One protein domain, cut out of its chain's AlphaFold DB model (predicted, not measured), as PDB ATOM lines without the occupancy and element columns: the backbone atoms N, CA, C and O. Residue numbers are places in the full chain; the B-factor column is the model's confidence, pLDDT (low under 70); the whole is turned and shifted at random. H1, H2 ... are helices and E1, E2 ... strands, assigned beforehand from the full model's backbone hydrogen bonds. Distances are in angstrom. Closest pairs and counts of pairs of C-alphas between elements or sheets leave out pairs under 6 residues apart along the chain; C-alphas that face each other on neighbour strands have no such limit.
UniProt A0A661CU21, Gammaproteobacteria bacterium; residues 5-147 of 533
ATOM      1  N   GLU A   5      -0.692  10.698 -35.882       97.69
ATOM      2  CA  GLU A   5      -1.371   9.461 -35.489       97.69
ATOM      3  C   GLU A   5      -1.431   9.247 -33.966       97.69
ATOM      4  O   GLU A   5      -2.270   8.478 -33.482       97.69
ATOM      5  N   HIS A   6      -0.542   9.893 -33.202       96.88
ATOM      6  CA  HIS A   6      -0.593   9.893 -31.737       96.88
ATOM      7  C   HIS A   6      -1.770  10.708 -31.188       96.88
ATOM      8  O   HIS A   6      -2.229  10.446 -30.079       96.88
ATOM      9  N   TYR A   7      -2.261  11.676 -31.962       97.94
ATOM     10  CA  TYR A   7      -3.257  12.657 -31.540       97.94
ATOM     11  C   TYR A   7      -4.584  12.505 -32.264       97.94
ATOM     12  O   TYR A   7      -5.624  12.751 -31.664       97.94
ATOM     13  N   ALA A   8      -4.574  12.110 -33.533       98.19
ATOM     14  CA  ALA A   8      -5.781  11.951 -34.325       98.19
ATOM     15  C   ALA A   8      -5.673  10.744 -35.254       98.19
ATOM     16  O   ALA A   8      -4.578  10.394 -35.682       98.19
ATOM     17  N   LYS A   9      -6.801  10.116 -35.589       97.94
ATOM     18  CA  LYS A   9      -6.866   9.049 -36.597       97.94
ATOM     19  C   LYS A   9      -8.109   9.193 -37.471       97.94
ATOM     20  O   LYS A   9      -9.206   9.301 -36.916       97.94
ATOM     21  N   PRO A  10      -7.977   9.160 -38.810       98.19
ATOM     22  CA  PRO A  10      -9.137   9.063 -39.686       98.19
ATOM     23  C   PRO A  10      -9.781   7.684 -39.514       98.19
ATOM     24  O   PRO A  10      -9.075   6.678 -39.445       98.19
ATOM     25  N   PHE A  11     -11.110   7.619 -39.459       97.81
ATOM     26  CA  PHE A  11     -11.815   6.339 -39.299       97.81
ATOM     27  C   PHE A  11     -12.943   6.121 -40.309       97.81
ATOM     28  O   PHE A  11     -13.321   4.973 -40.567       97.81
ATOM     29  N   HIS A  12     -13.478   7.188 -40.901       98.19
ATOM     30  CA  HIS A  12     -14.602   7.101 -41.826       98.19
ATOM     31  C   HIS A  12     -14.485   8.137 -42.942       98.19
ATOM     32  O   HIS A  12     -14.153   9.291 -42.685       98.19
ATOM     33  N   GLY A  13     -14.759   7.709 -44.171       97.88
ATOM     34  CA  GLY A  13     -14.872   8.557 -45.348       97.88
ATOM     35  C   GLY A  13     -16.209   8.341 -46.053       97.88
ATOM     36  O   GLY A  13     -16.671   7.205 -46.168       97.88
ATOM     37  N   GLU A  14     -16.802   9.422 -46.547       97.69
ATOM     38  CA  GLU A  14     -18.060   9.436 -47.295       97.69
ATOM     39  C   GLU A  14     -17.896  10.245 -48.579       97.69
ATOM     40  O   GLU A  14     -17.598  11.436 -48.520       97.69
ATOM     41  N   LEU A  15     -18.169   9.624 -49.726       97.38
ATOM     42  CA  LEU A  15     -18.230  10.279 -51.025       97.38
ATOM     43  C   LEU A  15     -19.676  10.285 -51.528       97.38
ATOM     44  O   LEU A  15     -20.233   9.238 -51.864       97.38
ATOM     45  N   GLY A  16     -20.275  11.471 -51.592       95.75
ATOM     46  CA  GLY A  16     -21.661  11.664 -52.006       95.75
ATOM     47  C   GLY A  16     -21.898  11.465 -53.503       95.75
ATOM     48  O   GLY A  16     -20.972  11.187 -54.268       95.75
ATOM     49  N   GLY A  17     -23.157  11.597 -53.924       92.50
ATOM     50  CA  GLY A  17     -23.555  11.487 -55.332       92.50
ATOM     51  C   GLY A  17     -23.013  12.611 -56.227       92.50
ATOM     52  O   GLY A  17     -22.575  13.663 -55.747       92.50
ATOM     53  N   THR A  18     -23.041  12.375 -57.537       93.44
ATOM     54  CA  THR A  18     -22.630  13.344 -58.560       93.44
ATOM     55  C   THR A  18     -23.645  14.475 -58.720       93.44
ATOM     56  O   THR A  18     -24.854  14.260 -58.708       93.44
ATOM     57  N   PHE A  19     -23.152  15.695 -58.922       94.50
ATOM     58  CA  PHE A  19     -23.963  16.855 -59.280       94.50
ATOM     59  C   PHE A  19     -23.198  17.795 -60.220       94.50
ATOM     60  O   PHE A  19     -21.966  17.796 -60.255       94.50
ATOM     61  N   ALA A  20     -23.931  18.593 -60.994       94.38
ATOM     62  CA  ALA A  20     -23.347  19.536 -61.938       94.38
ATOM     63  C   ALA A  20     -22.963  20.861 -61.258       94.38
ATOM     64  O   ALA A  20     -23.700  21.393 -60.424       94.38
ATOM     65  N   ARG A  21     -21.824  21.424 -61.663       92.81
ATOM     66  CA  ARG A  21     -21.446  22.823 -61.449       92.81
ATOM     67  C   ARG A  21     -21.093  23.463 -62.777       92.81
ATOM     68  O   ARG A  21     -20.451  22.842 -63.614       92.81
ATOM     69  N   VAL A  22     -21.459  24.728 -62.928       90.00
ATOM     70  CA  VAL A  22     -21.137  25.524 -64.110       90.00
ATOM     71  C   VAL A  22     -20.172  26.627 -63.702       90.00
ATOM     72  O   VAL A  22     -20.368  27.262 -62.666       90.00
ATOM     73  N   ASN A  23     -19.103  26.818 -64.471       87.94
ATOM     74  CA  ASN A  23     -18.146  27.897 -64.225       87.94
ATOM     75  C   ASN A  23     -18.525  29.192 -64.969       87.94
ATOM     76  O   ASN A  23     -19.468  29.222 -65.755       87.94
ATOM     77  N   ASP A  24     -17.724  30.243 -64.783       79.94
ATOM     78  CA  ASP A  24     -17.933  31.565 -65.400       79.94
ATOM     79  C   ASP A  24     -17.907  31.551 -66.947       79.94
ATOM     80  O   ASP A  24     -18.327  32.511 -67.589       79.94
ATOM     81  N   PHE A  25     -17.423  30.464 -67.562       82.50
ATOM     82  CA  PHE A  25     -17.377  30.258 -69.014       82.50
ATOM     83  C   PHE A  25     -18.533  29.389 -69.533       82.50
ATOM     84  O   PHE A  25     -18.506  28.966 -70.687       82.50
ATOM     85  N   ASN A  26     -19.535  29.099 -68.697       86.19
ATOM     86  CA  ASN A  26     -20.632  28.171 -68.986       86.19
ATOM     87  C   ASN A  26     -20.181  26.733 -69.299       86.19
ATOM     88  O   ASN A  26     -20.918  25.974 -69.927       86.19
ATOM     89  N   HIS A  27     -18.983  26.335 -68.862       90.75
ATOM     90  CA  HIS A  27     -18.577  24.934 -68.916       90.75
ATOM     91  C   HIS A  27     -19.189  24.183 -67.734       90.75
ATOM     92  O   HIS A  27     -19.088  24.635 -66.591       90.75
ATOM     93  N   GLU A  28     -19.798  23.036 -68.022       93.75
ATOM     94  CA  GLU A  28     -20.408  22.151 -67.033       93.75
ATOM     95  C   GLU A  28     -19.406  21.086 -66.563       93.75
ATOM     96  O   GLU A  28     -18.732  20.445 -67.367       93.75
ATOM     97  N   PHE A  29     -19.318  20.903 -65.248       94.62
ATOM     98  CA  PHE A  29     -18.469  19.928 -64.574       94.62
ATOM     99  C   PHE A  29     -19.326  19.069 -63.655       94.62
ATOM    100  O   PHE A  29     -20.069  19.589 -62.822       94.62
ATOM    101  N   PHE A  30     -19.183  17.752 -63.754       94.12
ATOM    102  CA  PHE A  30     -19.852  16.811 -62.863       94.12
ATOM    103  C   PHE A  30     -18.916  16.465 -61.713       94.12
ATOM    104  O   PHE A  30     -17.874  15.846 -61.919       94.12
ATOM    105  N   ILE A  31     -19.266  16.888 -60.504       95.06
ATOM    106  CA  ILE A  31     -18.428  16.733 -59.316       95.06
ATOM    107  C   ILE A  31     -19.129  15.914 -58.241       95.06
ATOM    108  O   ILE A  31     -20.350  15.774 -58.239       95.06
ATOM    109  N   ARG A  32     -18.343  15.385 -57.305       95.56
ATOM    110  CA  ARG A  32     -18.836  14.694 -56.108       95.56
ATOM    111  C   ARG A  32     -18.308  15.403 -54.872       95.56
ATOM    112  O   ARG A  32     -17.166  15.860 -54.876       95.56
ATOM    113  N   TRP A  33     -19.122  15.500 -53.826       95.62
ATOM    114  CA  TRP A  33     -18.679  16.029 -52.535       95.62
ATOM    115  C   TRP A  33     -18.152  14.904 -51.639       95.62
ATOM    116  O   TRP A  33     -18.577  13.756 -51.772       95.62
ATOM    117  N   GLY A  34     -17.229  15.222 -50.733       97.19
ATOM    118  CA  GLY A  34     -16.621  14.272 -49.808       97.19
ATOM    119  C   GLY A  34     -16.535  14.782 -48.372       97.19
ATOM    120  O   GLY A  34     -16.487  15.993 -48.135       97.19
ATOM    121  N   LYS A  35     -16.509  13.840 -47.422       97.81
ATOM    122  CA  LYS A  35     -16.322  14.065 -45.980       97.81
ATOM    123  C   LYS A  35     -15.426  13.006 -45.361       97.81
ATOM    124  O   LYS A  35     -15.478  11.841 -45.747       97.81
ATOM    125  N   ILE A  36     -14.633  13.406 -44.371       98.62
ATOM    126  CA  ILE A  36     -13.785  12.508 -43.582       98.62
ATOM    127  C   ILE A  36     -13.959  12.822 -42.099       98.62
ATOM    128  O   ILE A  36     -13.897  13.985 -41.698       98.62
ATOM    129  N   ASP A  37     -14.139  11.779 -41.294       98.69
ATOM    130  CA  ASP A  37     -14.207  11.853 -39.839       98.69
ATOM    131  C   ASP A  37     -12.932  11.325 -39.173       98.69
ATOM    132  O   ASP A  37     -12.352  10.309 -39.579       98.69
ATOM    133  N   PHE A  38     -12.546  12.013 -38.100       98.69
ATOM    134  CA  PHE A  38     -11.380  11.737 -37.273       98.69
ATOM    135  C   PHE A  38     -11.783  11.566 -35.812       98.69
ATOM    136  O   PHE A  38     -12.544  12.373 -35.276       98.69
ATOM    137  N   ASP A  39     -11.203  10.564 -35.156       98.38
ATOM    138  CA  ASP A  39     -11.117  10.525 -33.699       98.38
ATOM    139  C   ASP A  39      -9.898  11.350 -33.282       98.38
ATOM    140  O   ASP A  39      -8.818  11.164 -33.843       98.38
ATOM    141  N   VAL A  40     -10.055  12.244 -32.302       98.38
ATOM    142  CA  VAL A  40      -8.968  13.059 -31.745       98.38
ATOM    143  C   VAL A  40      -8.825  12.766 -30.255       98.38
ATOM    144  O   VAL A  40      -9.729  13.008 -29.457       98.38
ATOM    145  N   TYR A  41      -7.662  12.251 -29.868       97.06
ATOM    146  CA  TYR A  41      -7.310  11.812 -28.515       97.06
ATOM    147  C   TYR A  41      -6.655  12.937 -27.701       97.06
ATOM    148  O   TYR A  41      -5.687  12.724 -26.972       97.06
ATOM    149  N   TYR A  42      -7.163  14.155 -27.882       96.06
ATOM    150  CA  TYR A  42      -6.743  15.349 -27.164       96.06
ATOM    151  C   TYR A  42      -7.924  16.318 -27.020       96.06
ATOM    152  O   TYR A  42      -8.947  16.188 -27.707       96.06
ATOM    153  N   GLY A  43      -7.784  17.308 -26.138       92.00
ATOM    154  CA  GLY A  43      -8.787  18.363 -25.982       92.00
ATOM    155  C   GLY A  43      -9.003  19.169 -27.272       92.00
ATOM    156  O   GLY A  43      -8.225  19.080 -28.225       92.00
ATOM    157  N   VAL A  44     -10.064  19.983 -27.296       92.38
ATOM    158  CA  VAL A  44     -10.530  20.746 -28.477       92.38
ATOM    159  C   VAL A  44      -9.476  21.671 -29.109       92.38
ATOM    160  O   VAL A  44      -9.600  22.050 -30.271       92.38
ATOM    161  N   GLN A  45      -8.424  22.016 -28.365       93.25
ATOM    162  CA  GLN A  45      -7.272  22.776 -28.844       93.25
ATOM    163  C   GLN A  45      -6.487  22.071 -29.960       93.25
ATOM    164  O   GLN A  45      -5.832  22.751 -30.744       93.25
ATOM    165  N   ALA A  46      -6.549  20.736 -30.049       96.38
ATOM    166  CA  ALA A  46      -5.951  20.007 -31.161       96.38
ATOM    167  C   ALA A  46      -6.827  20.167 -32.409       96.38
ATOM    168  O   ALA A  46      -7.937  19.637 -32.490       96.38
ATOM    169  N   ASN A  47      -6.323  20.901 -33.395       97.19
ATOM    170  CA  ASN A  47      -6.987  21.052 -34.686       97.19
ATOM    171  C   ASN A  47      -6.418  20.053 -35.704       97.19
ATOM    172  O   ASN A  47      -5.257  19.672 -35.613       97.19
ATOM    173  N   VAL A  48      -7.231  19.635 -36.676       98.25
ATOM    174  CA  VAL A  48      -6.810  18.751 -37.773       98.25
ATOM    175  C   VAL A  48      -7.036  19.466 -39.100       98.25
ATOM    176  O   VAL A  48      -8.126  19.972 -39.359       98.25
ATOM    177  N   LYS A  49      -6.028  19.483 -39.968       98.19
ATOM    178  CA  LYS A  49      -6.166  19.861 -41.380       98.19
ATOM    179  C   LYS A  49      -5.883  18.654 -42.259       98.19
ATOM    180  O   LYS A  49      -5.012  17.850 -41.932       98.19
ATOM    181  N   VAL A  50      -6.607  18.519 -43.364       98.62
ATOM    182  CA  VAL A  50      -6.486  17.375 -44.275       98.62
ATOM    183  C   VAL A  50      -5.819  17.803 -45.572       98.62
ATOM    184  O   VAL A  50      -6.178  18.826 -46.152       98.62
ATOM    185  N   ILE A  51      -4.865  16.995 -46.028       98.56
ATOM    186  CA  ILE A  51      -4.250  17.087 -47.347       98.56
ATOM    187  C   ILE A  51      -4.846  15.974 -48.203       98.56
ATOM    188  O   ILE A  51      -4.619  14.792 -47.943       98.56
ATOM    189  N   LEU A  52      -5.612  16.341 -49.223       98.25
ATOM    190  CA  LEU A  52      -6.212  15.406 -50.169       98.25
ATOM    191  C   LEU A  52      -5.311  15.276 -51.398       98.25
ATOM    192  O   LEU A  52      -4.945  16.289 -51.990       98.25
ATOM    193  N   LYS A  53      -5.000  14.048 -51.814       97.75
ATOM    194  CA  LYS A  53      -4.279  13.751 -53.056       97.75
ATOM    195  C   LYS A  53      -5.159  12.927 -53.980       97.75
ATOM    196  O   LYS A  53      -5.521  11.798 -53.650       97.75
ATOM    197  N   VAL A  54      -5.502  13.495 -55.130       97.00
ATOM    198  CA  VAL A  54      -6.358  12.869 -56.142       97.00
ATOM    199  C   VAL A  54      -5.484  12.418 -57.303       97.00
ATOM    200  O   VAL A  54      -4.886  13.244 -57.992       97.00
ATOM    201  N   PHE A  55      -5.400  11.105 -57.506       95.81
ATOM    202  CA  PHE A  55      -4.589  10.480 -58.545       95.81
ATOM    203  C   PHE A  55      -5.452  10.157 -59.762       95.81
ATOM    204  O   PHE A  55      -6.545   9.603 -59.620       95.81
ATOM    205  N   SER A  56      -4.955  10.468 -60.959       93.12
ATOM    206  CA  SER A  56      -5.621  10.146 -62.225       93.12
ATOM    207  C   SER A  56      -4.763   9.270 -63.141       93.12
ATOM    208  O   SER A  56      -3.558   9.107 -62.942       93.12
ATOM    209  N   ASN A  57      -5.391   8.684 -64.165       86.38
ATOM    210  CA  ASN A  57      -4.751   7.720 -65.074       86.38
ATOM    211  C   ASN A  57      -3.560   8.283 -65.875       86.38
ATOM    212  O   ASN A  57      -2.718   7.510 -66.325       86.38
ATOM    213  N   ASN A  58      -3.446   9.606 -66.021       83.25
ATOM    214  CA  ASN A  58      -2.366  10.259 -66.770       83.25
ATOM    215  C   ASN A  58      -1.189  10.704 -65.877       83.25
ATOM    216  O   ASN A  58      -0.500  11.671 -66.204       83.25
ATOM    217  N   ASN A  59      -0.961  10.017 -64.747       85.06
ATOM    218  CA  ASN A  59       0.076  10.335 -63.751       85.06
ATOM    219  C   ASN A  59       0.004  11.775 -63.215       85.06
ATOM    220  O   ASN A  59       1.021  12.357 -62.837       85.06
ATOM    221  N   ILE A  60      -1.197  12.354 -63.174       92.12
ATOM    222  CA  ILE A  60      -1.437  13.630 -62.507       92.12
ATOM    223  C   ILE A  60      -1.880  13.360 -61.077       92.12
ATOM    224  O   ILE A  60      -2.677  12.458 -60.811       92.12
ATOM    225  N   THR A  61      -1.334  14.149 -60.158       94.38
ATOM    226  CA  THR A  61      -1.785  14.212 -58.770       94.38
ATOM    227  C   THR A  61      -2.215  15.637 -58.480       94.38
ATOM    228  O   THR A  61      -1.403  16.558 -58.547       94.38
ATOM    229  N   GLU A  62      -3.488  15.825 -58.168       96.12
ATOM    230  CA  GLU A  62      -3.989  17.097 -57.655       96.12
ATOM    231  C   GLU A  62      -3.931  17.074 -56.130       96.12
ATOM    232  O   GLU A  62      -4.298  16.071 -55.515       96.12
ATOM    233  N   THR A  63      -3.459  18.164 -55.522       97.75
ATOM    234  CA  THR A  63      -3.345  18.283 -54.064       97.75
ATOM    235  C   THR A  63      -4.270  19.380 -53.558       97.75
ATOM    236  O   THR A  63      -4.287  20.480 -54.111       97.75
ATOM    237  N   TYR A  64      -5.012  19.092 -52.492       98.38
ATOM    238  CA  TYR A  64      -5.928  20.042 -51.870       98.38
ATOM    239  C   TYR A  64      -5.720  20.124 -50.363       98.38
ATOM    240  O   TYR A  64      -5.347  19.132 -49.737       98.38
ATOM    241  N   ILE A  65      -6.012  21.286 -49.780       98.12
ATOM    242  CA  ILE A  65      -6.095  21.472 -48.325       98.12
ATOM    243  C   ILE A  65      -7.555  21.677 -47.938       98.12
ATOM    244  O   ILE A  65      -8.256  22.478 -48.559       98.12
ATOM    245  N   VAL A  66      -7.996  20.955 -46.908       98.19
ATOM    246  CA  VAL A  66      -9.368  20.997 -46.395       98.19
ATOM    247  C   VAL A  66      -9.346  21.170 -44.879       98.19
ATOM    248  O   VAL A  66      -8.676  20.421 -44.161       98.19
ATOM    249  N   ASP A  67     -10.097  22.153 -44.389       97.12
ATOM    250  CA  ASP A  67     -10.284  22.381 -42.956       97.12
ATOM    251  C   ASP A  67     -11.294  21.405 -42.344       97.12
ATOM    252  O   ASP A  67     -12.151  20.838 -43.025       97.12
ATOM    253  N   THR A  68     -11.207  21.226 -41.025       97.75
ATOM    254  CA  THR A  68     -12.140  20.400 -40.256       97.75
ATOM    255  C   THR A  68     -12.816  21.210 -39.155       97.75
ATOM    256  O   THR A  68     -12.214  22.131 -38.604       97.75
ATOM    257  N   ASP A  69     -14.030  20.822 -38.775       96.94
ATOM    258  CA  ASP A  69     -14.774  21.394 -37.653       96.94
ATOM    259  C   ASP A  69     -14.927  20.348 -36.522       96.94
ATOM    260  O   ASP A  69     -15.087  19.150 -36.802       96.94
ATOM    261  N   PRO A  70     -14.837  20.755 -35.239       97.31
ATOM    262  CA  PRO A  70     -14.929  19.839 -34.106       97.31
ATOM    263  C   PRO A  70     -16.380  19.479 -33.760       97.31
ATOM    264  O   PRO A  70     -17.287  20.303 -33.865       97.31
ATOM    265  N   TYR A  71     -16.590  18.259 -33.270       97.38
ATOM    266  CA  TYR A  71     -17.858  17.773 -32.723       97.38
ATOM    267  C   TYR A  71     -17.613  16.690 -31.655       97.38
ATOM    268  O   TYR A  71     -16.468  16.309 -31.412       97.38
ATOM    269  N   ASP A  72     -18.667  16.226 -30.971       97.19
ATOM    270  CA  ASP A  72     -18.579  15.235 -29.879       97.19
ATOM    271  C   ASP A  72     -17.489  15.583 -28.835       97.19
ATOM    272  O   ASP A  72     -16.637  14.765 -28.484       97.19
ATOM    273  N   ILE A  73     -17.478  16.836 -28.368       97.19
ATOM    274  CA  ILE A  73     -16.379  17.388 -27.566       97.19
ATOM    275  C   ILE A  73     -16.444  16.902 -26.113       97.19
ATOM    276  O   ILE A  73     -17.459  17.035 -25.432       97.19
ATOM    277  N   SER A  74     -15.316  16.400 -25.621       94.88
ATOM    278  CA  SER A  74     -15.023  16.142 -24.211       94.88
ATOM    279  C   SER A  74     -13.713  16.837 -23.817       94.88
ATOM    280  O   SER A  74     -13.017  17.411 -24.653       94.88
ATOM    281  N   TRP A  75     -13.368  16.820 -22.529       93.31
ATOM    282  CA  TRP A  75     -12.194  17.545 -22.025       93.31
ATOM    283  C   TRP A  75     -10.854  16.980 -22.544       93.31
ATOM    284  O   TRP A  75      -9.914  17.746 -22.740       93.31
ATOM    285  N   ASP A  76     -10.772  15.664 -22.780       94.88
ATOM    286  CA  ASP A  76      -9.562  14.929 -23.190       94.88
ATOM    287  C   ASP A  76      -9.616  14.360 -24.613       94.88
ATOM    288  O   ASP A  76      -8.640  13.776 -25.076       94.88
ATOM    289  N   ARG A  77     -10.757  14.477 -25.292       96.56
ATOM    290  CA  ARG A  77     -10.988  13.902 -26.619       96.56
ATOM    291  C   ARG A  77     -12.099  14.648 -27.335       96.56
ATOM    292  O   ARG A  77     -12.990  15.205 -26.696       96.56
ATOM    293  N   HIS A  78     -12.098  14.591 -28.652       98.12
ATOM    294  CA  HIS A  78     -13.215  15.038 -29.476       98.12
ATOM    295  C   HIS A  78     -13.166  14.332 -30.830       98.12
ATOM    296  O   HIS A  78     -12.275  13.521 -31.085       98.12
ATOM    297  N   LYS A  79     -14.116  14.629 -31.710       98.38
ATOM    298  CA  LYS A  79     -14.037  14.238 -33.115       98.38
ATOM    299  C   LYS A  79     -13.924  15.463 -33.993       98.38
ATOM    300  O   LYS A  79     -14.333  16.560 -33.608       98.38
ATOM    301  N   ARG A  80     -13.380  15.278 -35.187       98.44
ATOM    302  CA  ARG A  80     -13.343  16.324 -36.209       98.44
ATOM    303  C   ARG A  80     -13.832  15.779 -37.529       98.44
ATOM    304  O   ARG A  80     -13.575  14.626 -37.860       98.44
ATOM    305  N   ARG A  81     -14.542  16.617 -38.271       98.25
ATOM    306  CA  ARG A  81     -15.072  16.296 -39.593       98.25
ATOM    307  C   ARG A  81     -14.568  17.325 -40.580       98.25
ATOM    308  O   ARG A  81     -14.622  18.513 -40.278       98.25
ATOM    309  N   THR A  82     -14.085  16.900 -41.742       98.44
ATOM    310  CA  THR A  82     -13.768  17.851 -42.814       98.44
ATOM    311  C   THR A  82     -15.010  18.636 -43.205       98.44
ATOM    312  O   THR A  82     -16.107  18.077 -43.282       98.44
ATOM    313  N   ARG A  83     -14.830  19.910 -43.539       96.25
ATOM    314  CA  ARG A  83     -15.820  20.611 -44.357       96.25
ATOM    315  C   ARG A  83     -15.969  19.903 -45.703       96.25
ATOM    316  O   ARG A  83     -15.115  19.098 -46.087       96.25
ATOM    317  N   ASP A  84     -17.059  20.193 -46.403       95.31
ATOM    318  CA  ASP A  84     -17.320  19.604 -47.712       95.31
ATOM    319  C   ASP A  84     -16.165  19.952 -48.655       95.31
ATOM    320  O   ASP A  84     -15.863  21.126 -48.880       95.31
ATOM    321  N   PHE A  85     -15.524  18.930 -49.207       96.38
ATOM    322  CA  PHE A  85     -14.594  19.086 -50.318       96.38
ATOM    323  C   PHE A  85     -15.166  18.446 -51.564       96.38
ATOM    324  O   PHE A  85     -16.100  17.649 -51.495       96.38
ATOM    325  N   TYR A  86     -14.608  18.796 -52.715       95.31
ATOM    326  CA  TYR A  86     -15.156  18.393 -53.996       95.31
ATOM    327  C   TYR A  86     -14.089  17.742 -54.852       95.31
ATOM    328  O   TYR A  86     -12.938  18.172 -54.878       95.31
ATOM    329  N   ILE A  87     -14.498  16.704 -55.570       94.12
ATOM    330  CA  ILE A  87     -13.650  15.986 -56.509       94.12
ATOM    331  C   ILE A  87     -14.282  16.021 -57.891       94.12
ATOM    332  O   ILE A  87     -15.504  15.940 -58.029       94.12
ATOM    333  N   HIS A  88     -13.437  16.115 -58.911       94.06
ATOM    334  CA  HIS A  88     -13.836  16.017 -60.306       94.06
ATOM    335  C   HIS A  88     -13.478  14.612 -60.819       94.06
ATOM    336  O   HIS A  88     -12.301  14.347 -61.063       94.06
ATOM    337  N   PRO A  89     -14.440  13.672 -60.937       92.25
ATOM    338  CA  PRO A  89     -14.126  12.266 -61.199       92.25
ATOM    339  C   PRO A  89     -13.507  12.001 -62.574       92.25
ATOM    340  O   PRO A  89     -12.782  11.020 -62.758       92.25
ATOM    341  N   PHE A  90     -13.794  12.857 -63.552       91.00
ATOM    342  CA  PHE A  90     -13.282  12.725 -64.905       91.00
ATOM    343  C   PHE A  90     -12.886  14.087 -65.458       91.00
ATOM    344  O   PHE A  90     -13.734  14.942 -65.662       91.00
ATOM    345  N   SER A  91     -11.604  14.263 -65.760       89.00
ATOM    346  CA  SER A  91     -11.116  15.407 -66.525       89.00
ATOM    347  C   SER A  91     -10.870  14.989 -67.969       89.00
ATOM    348  O   SER A  91     -10.182  13.998 -68.212       89.00
ATOM    349  N   GLU A  92     -11.324  15.788 -68.936       85.75
ATOM    350  CA  GLU A  92     -10.969  15.581 -70.349       85.75
ATOM    351  C   GLU A  92      -9.449  15.617 -70.578       85.75
ATOM    352  O   GLU A  92      -8.930  14.952 -71.470       85.75
ATOM    353  N   THR A  93      -8.717  16.375 -69.753       86.69
ATOM    354  CA  THR A  93      -7.261  16.531 -69.870       86.69
ATOM    355  C   THR A  93      -6.494  15.446 -69.111       86.69
ATOM    356  O   THR A  93      -5.518  14.893 -69.620       86.69
ATOM    357  N   PHE A  94      -6.914  15.120 -67.885       88.69
ATOM    358  CA  PHE A  94      -6.152  14.230 -66.991       88.69
ATOM    359  C   PHE A  94      -6.715  12.809 -66.905       88.69
ATOM    360  O   PHE A  94      -6.129  11.956 -66.230       88.69
ATOM    361  N   GLY A  95      -7.821  12.550 -67.600       91.00
ATOM    362  CA  GLY A  95      -8.539  11.291 -67.575       91.00
ATOM    363  C   GLY A  95      -9.319  11.089 -66.280       91.00
ATOM    364  O   GLY A  95      -9.648  12.025 -65.549       91.00
ATOM    365  N   GLN A  96      -9.626   9.828 -66.014       93.06
ATOM    366  CA  GLN A  96     -10.397   9.425 -64.851       93.06
ATOM    367  C   GLN A  96      -9.528   9.336 -63.597       93.06
ATOM    368  O   GLN A  96      -8.371   8.902 -63.666       93.06
ATOM    369  N   ILE A  97     -10.097   9.718 -62.454       94.69
ATOM    370  CA  ILE A  97      -9.466   9.498 -61.153       94.69
ATOM    371  C   ILE A  97      -9.456   8.008 -60.816       94.69
ATOM    372  O   ILE A  97     -10.403   7.283 -61.132       94.69
ATOM    373  N   ASN A  98      -8.384   7.548 -60.177       94.12
ATOM    374  CA  ASN A  98      -8.203   6.137 -59.856       94.12
ATOM    375  C   ASN A  98      -7.969   5.828 -58.383       94.12
ATOM    376  O   ASN A  98      -8.246   4.713 -57.944       94.12
ATOM    377  N   CYS A  99      -7.501   6.803 -57.618       95.81
ATOM    378  CA  CYS A  99      -7.308   6.677 -56.189       95.81
ATOM    379  C   CYS A  99      -7.363   8.066 -55.571       95.81
ATOM    380  O   CYS A  99      -6.901   9.045 -56.160       95.81
ATOM    381  N   ILE A 100      -7.908   8.146 -54.366       97.50
ATOM    382  CA  ILE A 100      -7.807   9.332 -53.535       97.50
ATOM    383  C   ILE A 100      -7.170   8.919 -52.221       97.50
ATOM    384  O   ILE A 100      -7.676   8.031 -51.528       97.50
ATOM    385  N   LYS A 101      -6.073   9.587 -51.873       98.12
ATOM    386  CA  LYS A 101      -5.408   9.425 -50.584       98.12
ATOM    387  C   LYS A 101      -5.511  10.686 -49.754       98.12
ATOM    388  O   LYS A 101      -5.679  11.781 -50.286       98.12
ATOM    389  N   ILE A 102      -5.364  10.515 -48.449       98.50
ATOM    390  CA  ILE A 102      -5.287  11.613 -47.499       98.50
ATOM    391  C   ILE A 102      -4.042  11.486 -46.638       98.50
ATOM    392  O   ILE A 102      -3.711  10.402 -46.168       98.50
ATOM    393  N   SER A 103      -3.390  12.605 -46.380       98.44
ATOM    394  CA  SER A 103      -2.583  12.799 -45.177       98.44
ATOM    395  C   SER A 103      -3.205  13.922 -44.355       98.44
ATOM    396  O   SER A 103      -4.166  14.566 -44.782       98.44
ATOM    397  N   TYR A 104      -2.732  14.129 -43.133       98.62
ATOM    398  CA  TYR A 104      -3.297  15.153 -42.262       98.62
ATOM    399  C   TYR A 104      -2.237  15.762 -41.356       98.62
ATOM    400  O   TYR A 104      -1.139  15.232 -41.192       98.62
ATOM    401  N   ILE A 105      -2.575  16.919 -40.805       98.56
ATOM    402  CA  ILE A 105      -1.725  17.708 -39.926       98.56
ATOM    403  C   ILE A 105      -2.513  17.969 -38.654       98.56
ATOM    404  O   ILE A 105      -3.626  18.493 -38.718       98.56
ATOM    405  N   VAL A 106      -1.933  17.630 -37.509       98.44
ATOM    406  CA  VAL A 106      -2.434  18.047 -36.201       98.44
ATOM    407  C   VAL A 106      -1.743  19.345 -35.810       98.44
ATOM    408  O   VAL A 106      -0.518  19.427 -35.792       98.44
ATOM    409  N   HIS A 107      -2.531  20.368 -35.503       97.88
ATOM    410  CA  HIS A 107      -2.051  21.610 -34.907       97.88
ATOM    411  C   HIS A 107      -2.171  21.500 -33.399       97.88
ATOM    412  O   HIS A 107      -3.281  21.364 -32.879       97.88
ATOM    413  N   LEU A 108      -1.037  21.563 -32.709       96.25
ATOM    414  CA  LEU A 108      -0.974  21.478 -31.259       96.25
ATOM    415  C   LEU A 108       0.206  22.299 -30.743       96.25
ATOM    416  O   LEU A 108       1.292  22.240 -31.312       96.25
ATOM    417  N   ASP A 109      -0.017  23.074 -29.680       93.69
ATOM    418  CA  ASP A 109       1.016  23.855 -28.986       93.69
ATOM    419  C   ASP A 109       1.908  24.676 -29.935       93.69
ATOM    420  O   ASP A 109       3.134  24.647 -29.857       93.69
ATOM    421  N   GLU A 110       1.263  25.418 -30.844       93.38
ATOM    422  CA  GLU A 110       1.908  26.288 -31.844       93.38
ATOM    423  C   GLU A 110       2.731  25.542 -32.916       93.38
ATOM    424  O   GLU A 110       3.538  26.158 -33.610       93.38
ATOM    425  N   ARG A 111       2.524  24.226 -33.081       95.56
ATOM    426  CA  ARG A 111       3.258  23.378 -34.031       95.56
ATOM    427  C   ARG A 111       2.346  22.566 -34.939       95.56
ATOM    428  O   ARG A 111       1.258  22.151 -34.540       95.56
ATOM    429  N   SER A 112       2.838  22.287 -36.140       97.62
ATOM    430  CA  SER A 112       2.231  21.358 -37.090       97.62
ATOM    431  C   SER A 112       2.902  19.995 -36.979       97.62
ATOM    432  O   SER A 112       4.098  19.845 -37.224       97.62
ATOM    433  N   ILE A 113       2.121  18.979 -36.638       97.88
ATOM    434  CA  ILE A 113       2.563  17.591 -36.544       97.88
ATOM    435  C   ILE A 113       1.941  16.852 -37.724       97.88
ATOM    436  O   ILE A 113       0.724  16.688 -37.783       97.88
ATOM    437  N   VAL A 114       2.758  16.449 -38.695       97.88
ATOM    438  CA  VAL A 114       2.287  15.759 -39.904       97.88
ATOM    439  C   VAL A 114       2.036  14.275 -39.635       97.88
ATOM    440  O   VAL A 114       2.697  13.662 -38.793       97.88
ATOM    441  N   SER A 115       1.076  13.690 -40.347       98.31
ATOM    442  CA  SER A 115       0.851  12.246 -40.327       98.31
ATOM    443  C   SER A 115       2.064  11.513 -40.898       98.31
ATOM    444  O   SER A 115       2.692  11.987 -41.847       98.31
ATOM    445  N   GLU A 116       2.405  10.359 -40.332       97.75
ATOM    446  CA  GLU A 116       3.439   9.472 -40.876       97.75
ATOM    447  C   GLU A 116       3.011   8.923 -42.243       97.75
ATOM    448  O   GLU A 116       3.829   8.741 -43.152       97.75
ATOM    449  N   LYS A 117       1.708   8.662 -42.384       97.81
ATOM    450  CA  LYS A 117       1.146   7.913 -43.501       97.81
ATOM    451  C   LYS A 117       0.174   8.730 -44.342       97.81
ATOM    452  O   LYS A 117      -0.451   9.692 -43.889       97.81
ATOM    453  N   GLU A 118       0.047   8.295 -45.586       98.12
ATOM    454  CA  GLU A 118      -1.056   8.582 -46.487       98.12
ATOM    455  C   GLU A 118      -2.013   7.391 -46.498       98.12
ATOM    456  O   GLU A 118      -1.608   6.255 -46.755       98.12
ATOM    457  N   TYR A 119      -3.284   7.662 -46.249       98.44
ATOM    458  CA  TYR A 119      -4.357   6.688 -46.114       98.44
ATOM    459  C   TYR A 119      -5.235   6.688 -47.357       98.44
ATOM    460  O   TYR A 119      -5.454   7.742 -47.951       98.44
ATOM    461  N   ILE A 120      -5.778   5.533 -47.738       98.12
ATOM    462  CA  ILE A 120      -6.779   5.477 -48.808       98.12
ATOM    463  C   ILE A 120      -8.091   6.063 -48.279       98.12
ATOM    464  O   ILE A 120      -8.629   5.610 -47.273       98.12
ATOM    465  N   TYR A 121      -8.591   7.087 -48.969       97.75
ATOM    466  CA  TYR A 121      -9.935   7.612 -48.760       97.75
ATOM    467  C   TYR A 121     -10.939   6.883 -49.657       97.75
ATOM    468  O   TYR A 121     -11.955   6.409 -49.162       97.75
ATOM    469  N   MET A 122     -10.632   6.774 -50.955       97.00
ATOM    470  CA  MET A 122     -11.415   6.015 -51.936       97.00
ATOM    471  C   MET A 122     -10.480   5.337 -52.942       97.00
ATOM    472  O   MET A 122      -9.522   5.951 -53.426       97.00
ATOM    473  N   ASP A 123     -10.767   4.081 -53.268       94.38
ATOM    474  CA  ASP A 123     -10.036   3.292 -54.261       94.38
ATOM    475  C   ASP A 123     -10.782   3.193 -55.605       94.38
ATOM    476  O   ASP A 123     -11.877   3.730 -55.784       94.38
ATOM    477  N   TRP A 124     -10.172   2.512 -56.581       93.19
ATOM    478  CA  TRP A 124     -10.727   2.392 -57.929       93.19
ATOM    479  C   TRP A 124     -12.167   1.841 -57.943       93.19
ATOM    480  O   TRP A 124     -13.030   2.529 -58.487       93.19
ATOM    481  N   PRO A 125     -12.488   0.673 -57.344       92.50
ATOM    482  CA  PRO A 125     -13.861   0.165 -57.304       92.50
ATOM    483  C   PRO A 125     -14.893   1.167 -56.779       92.50
ATOM    484  O   PRO A 125     -15.958   1.300 -57.377       92.50
ATOM    485  N   GLN A 126     -14.579   1.892 -55.701       92.44
ATOM    486  CA  GLN A 126     -15.503   2.868 -55.116       92.44
ATOM    487  C   GLN A 126     -15.700   4.086 -56.029       92.44
ATOM    488  O   GLN A 126     -16.816   4.579 -56.189       92.44
ATOM    489  N   LEU A 127     -14.631   4.546 -56.682       92.12
ATOM    490  CA  LEU A 127     -14.681   5.664 -57.627       92.12
ATOM    491  C   LEU A 127     -15.419   5.309 -58.929       92.12
ATOM    492  O   LEU A 127     -16.024   6.190 -59.539       92.12
ATOM    493  N   GLN A 128     -15.392   4.032 -59.324       88.19
ATOM    494  CA  GLN A 128     -16.118   3.484 -60.480       88.19
ATOM    495  C   GLN A 128     -17.533   2.988 -60.157       88.19
ATOM    496  O   GLN A 128     -18.242   2.538 -61.060       88.19
ATOM    497  N   GLY A 129     -17.935   3.023 -58.885       83.69
ATOM    498  CA  GLY A 129     -19.273   2.637 -58.457       83.69
ATOM    499  C   GLY A 129     -20.364   3.514 -59.076       83.69
ATOM    500  O   GLY A 129     -20.090   4.492 -59.778       83.69
ATOM    501  N   ASN A 130     -21.625   3.178 -58.795       86.06
ATOM    502  CA  ASN A 130     -22.752   3.993 -59.237       86.06
ATOM    503  C   ASN A 130     -22.573   5.445 -58.751       86.06
ATOM    504  O   ASN A 130     -22.428   5.698 -57.554       86.06
ATOM    505  N   GLN A 131     -22.553   6.385 -59.694       85.00
ATOM    506  CA  GLN A 131     -22.263   7.794 -59.440       85.00
ATOM    507  C   GLN A 131     -23.375   8.502 -58.657       85.00
ATOM    508  O   GLN A 131     -23.105   9.503 -57.995       85.00
ATOM    509  N   ASP A 132     -24.589   7.955 -58.678       85.38
ATOM    510  CA  ASP A 132     -25.736   8.485 -57.937       85.38
ATOM    511  C   ASP A 132     -25.799   7.961 -56.492       85.38
ATOM    512  O   ASP A 132     -26.569   8.461 -55.672       85.38
ATOM    513  N   GLU A 133     -24.977   6.962 -56.149       90.12
ATOM    514  CA  GLU A 133     -24.960   6.340 -54.827       90.12
ATOM    515  C   GLU A 133     -23.802   6.847 -53.965       90.12
ATOM    516  O   GLU A 133     -22.666   7.039 -54.418       90.12
ATOM    517  N   HIS A 134     -24.090   7.006 -52.672       94.56
ATOM    518  CA  HIS A 134     -23.075   7.318 -51.675       94.56
ATOM    519  C   HIS A 134     -22.113   6.139 -51.527       94.56
ATOM    520  O   HIS A 134     -22.532   4.987 -51.410       94.56
ATOM    521  N   GLN A 135     -20.822   6.446 -51.484       96.12
ATOM    522  CA  GLN A 135     -19.773   5.480 -51.193       96.12
ATOM    523  C   GLN A 135     -19.217   5.757 -49.804       96.12
ATOM    524  O   GLN A 135     -18.940   6.902 -49.452       96.12
ATOM    525  N   TYR A 136     -19.021   4.697 -49.030       96.19
ATOM    526  CA  TYR A 136     -18.462   4.783 -47.687       96.19
ATOM    527  C   TYR A 136     -17.201   3.940 -47.604       96.19
ATOM    528  O   TYR A 136     -17.168   2.813 -48.100       96.19
ATOM    529  N   HIS A 137     -16.179   4.468 -46.944       96.06
ATOM    530  CA  HIS A 137     -14.931   3.763 -46.698       96.06
ATOM    531  C   HIS A 137     -14.589   3.823 -45.210       96.06
ATOM    532  O   HIS A 137     -14.630   4.885 -44.585       96.06
ATOM    533  N   ARG A 138     -14.240   2.678 -44.623       97.25
ATOM    534  CA  ARG A 138     -13.615   2.655 -43.300       97.25
ATOM    535  C   ARG A 138     -12.121   2.850 -43.500       97.25
ATOM    536  O   ARG A 138     -11.451   1.934 -43.961       97.25
ATOM    537  N   ILE A 139     -11.617   4.021 -43.135       97.12
ATOM    538  CA  ILE A 139     -10.206   4.359 -43.329       97.12
ATOM    539  C   ILE A 139      -9.366   3.570 -42.318       97.12
ATOM    540  O   ILE A 139      -9.648   3.574 -41.118       97.12
ATOM    541  N   THR A 140      -8.359   2.851 -42.813       95.50
ATOM    542  CA  THR A 140      -7.423   2.056 -42.006       95.50
ATOM    543  C   THR A 140      -6.005   2.179 -42.560       95.50
ATOM    544  O   THR A 140      -5.797   2.721 -43.642       95.50
ATOM    545  N   ASP A 141      -5.021   1.645 -41.839       93.62
ATOM    546  CA  ASP A 141      -3.620   1.601 -42.273       93.62
ATOM    547  C   ASP A 141      -3.368   0.633 -43.453       93.62
ATOM    548  O   ASP A 141      -2.239   0.551 -43.946       93.62
ATOM    549  N   GLU A 142      -4.377  -0.122 -43.903       93.00
ATOM    550  CA  GLU A 142      -4.239  -1.054 -45.024       93.00
ATOM    551  C   GLU A 142      -3.895  -0.297 -46.317       93.00
ATOM    552  O   GLU A 142      -4.533   0.693 -46.667       93.00
ATOM    553  N   TYR A 143      -2.840  -0.739 -47.012       91.94
ATOM    554  CA  TYR A 143      -2.293  -0.094 -48.221       91.94
ATOM    555  C   TYR A 143      -1.864   1.375 -48.054       91.94
ATOM    556  O   TYR A 143      -1.665   2.081 -49.050       91.94
ATOM    557  N   SER A 144      -1.682   1.830 -46.812       95.12
ATOM    558  CA  SER A 144      -1.111   3.147 -46.543       95.12
ATOM    559  C   SER A 144       0.309   3.273 -47.104       95.12
ATOM    560  O   SER A 144       1.071   2.305 -47.178       95.12
ATOM    561  N   THR A 145       0.663   4.482 -47.526       97.12
ATOM    562  CA  THR A 145       2.004   4.821 -48.025       97.12
ATOM    563  C   THR A 145       2.660   5.869 -47.141       97.12
ATOM    564  O   THR A 145       1.993   6.497 -46.328       97.12
ATOM    565  N   THR A 146       3.968   6.069 -47.276       97.19
ATOM    566  CA  THR A 146       4.675   7.127 -46.544       97.19
ATOM    567  C   THR A 146       4.162   8.506 -46.957       97.19
ATOM    568  O   THR A 146       4.051   8.792 -48.150       97.19
ATOM    569  N   ASN A 147       3.881   9.370 -45.983       97.00
ATOM    570  CA  ASN A 147       3.576  10.770 -46.239       97.00
ATOM    571  C   ASN A 147       4.863  11.571 -46.461       97.00
ATOM    572  O   ASN A 147       5.796  11.536 -45.660       97.00
TER     573      ASN A 147
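This is residues 5 to 147 of the 533 residues of a protein of Gammaproteobacteria bacterium (UniProt A0A661CU21). One long antiparallel sheet wraps round into a narrow, strongly twisted barrel that is nearly closed: E1 to E7 and E9 ring its long axis, and E9 comes back near E1 without pairing with it. E10 is added on E1 beside this seam, E8 is an edge strand on E7 near one end, and the small helix H1 covers part of the seam. The printed part has 143 residues, with ten named strands and one named helix in the order E1 to E9, H1, E10; the class is mostly strand. The whole is compact, with a radius of gyration of the C-alphas of 15.8 A, and elongated, spanning 47 by 29 by 27 A.

In the branched sheet E1, residues 8 to 22, and E2, residues 28 to 40, form a hairpin, antiparallel at 164 degrees, with N 14 and O 35 2.9 A apart. E10, residues 135 to 137, lies on the other side of E1, with N 15 and O 135 2.8 A apart. On the other side of E2 from E1 lie E5, residues 78 to 82, and E6, residues 85 to 87; N 38 and O 80 are 2.8 A apart, as are N 34 and O 85. E5 runs on into E6 at 41 degrees. E4, residues 61 to 71, forms hairpins with E5, where N 69 and O 81 are 2.8 A apart, and with E3, residues 47 to 56, where N 52 and O 64 are 2.9 A apart. E3, E4 and E5 are a meander, each strand the antiparallel neighbour of the one before; with E2 they make a Greek key, whose first strand is the antiparallel neighbour of its fourth. E7, residues 95 to 108, bends by 60 degrees at residue 98; N 51 of E3 and O 103 are 2.8 A apart. On the other side of E7 from E3 lie E8, residues 111 to 114, with N 106 and O 113 2.8 A apart, and E9, residues 117 to 122, with N 102 and O 119 2.8 A apart. The closest C-alphas of E1 and E9, those of Gly 13 and Tyr 121, are 6.1 A apart. H1, residues 124 to 127, is on the sheet at a height of 5.1 A, over none of the strands; it is too short for an O i to N i+4 pair, and its one O i to N i+3 pair is within range.

E1 begins at C-alpha 8 (-5.781, 11.951, -34.325), bends by 73 degrees at residue 19 and is 36.2 A long. E2 measures 38.2 A, E3 29.7 A, E4 30.8 A and E7 38.5 A. E10 ends at C-alpha 137 (-14.931, 3.763, -46.698).

The C-alphas farthest apart, those of Phe 25 and Trp 75, are 49.0 A apart. The printed part has no cut, no link is long, and no printed residue has a pLDDT under 70.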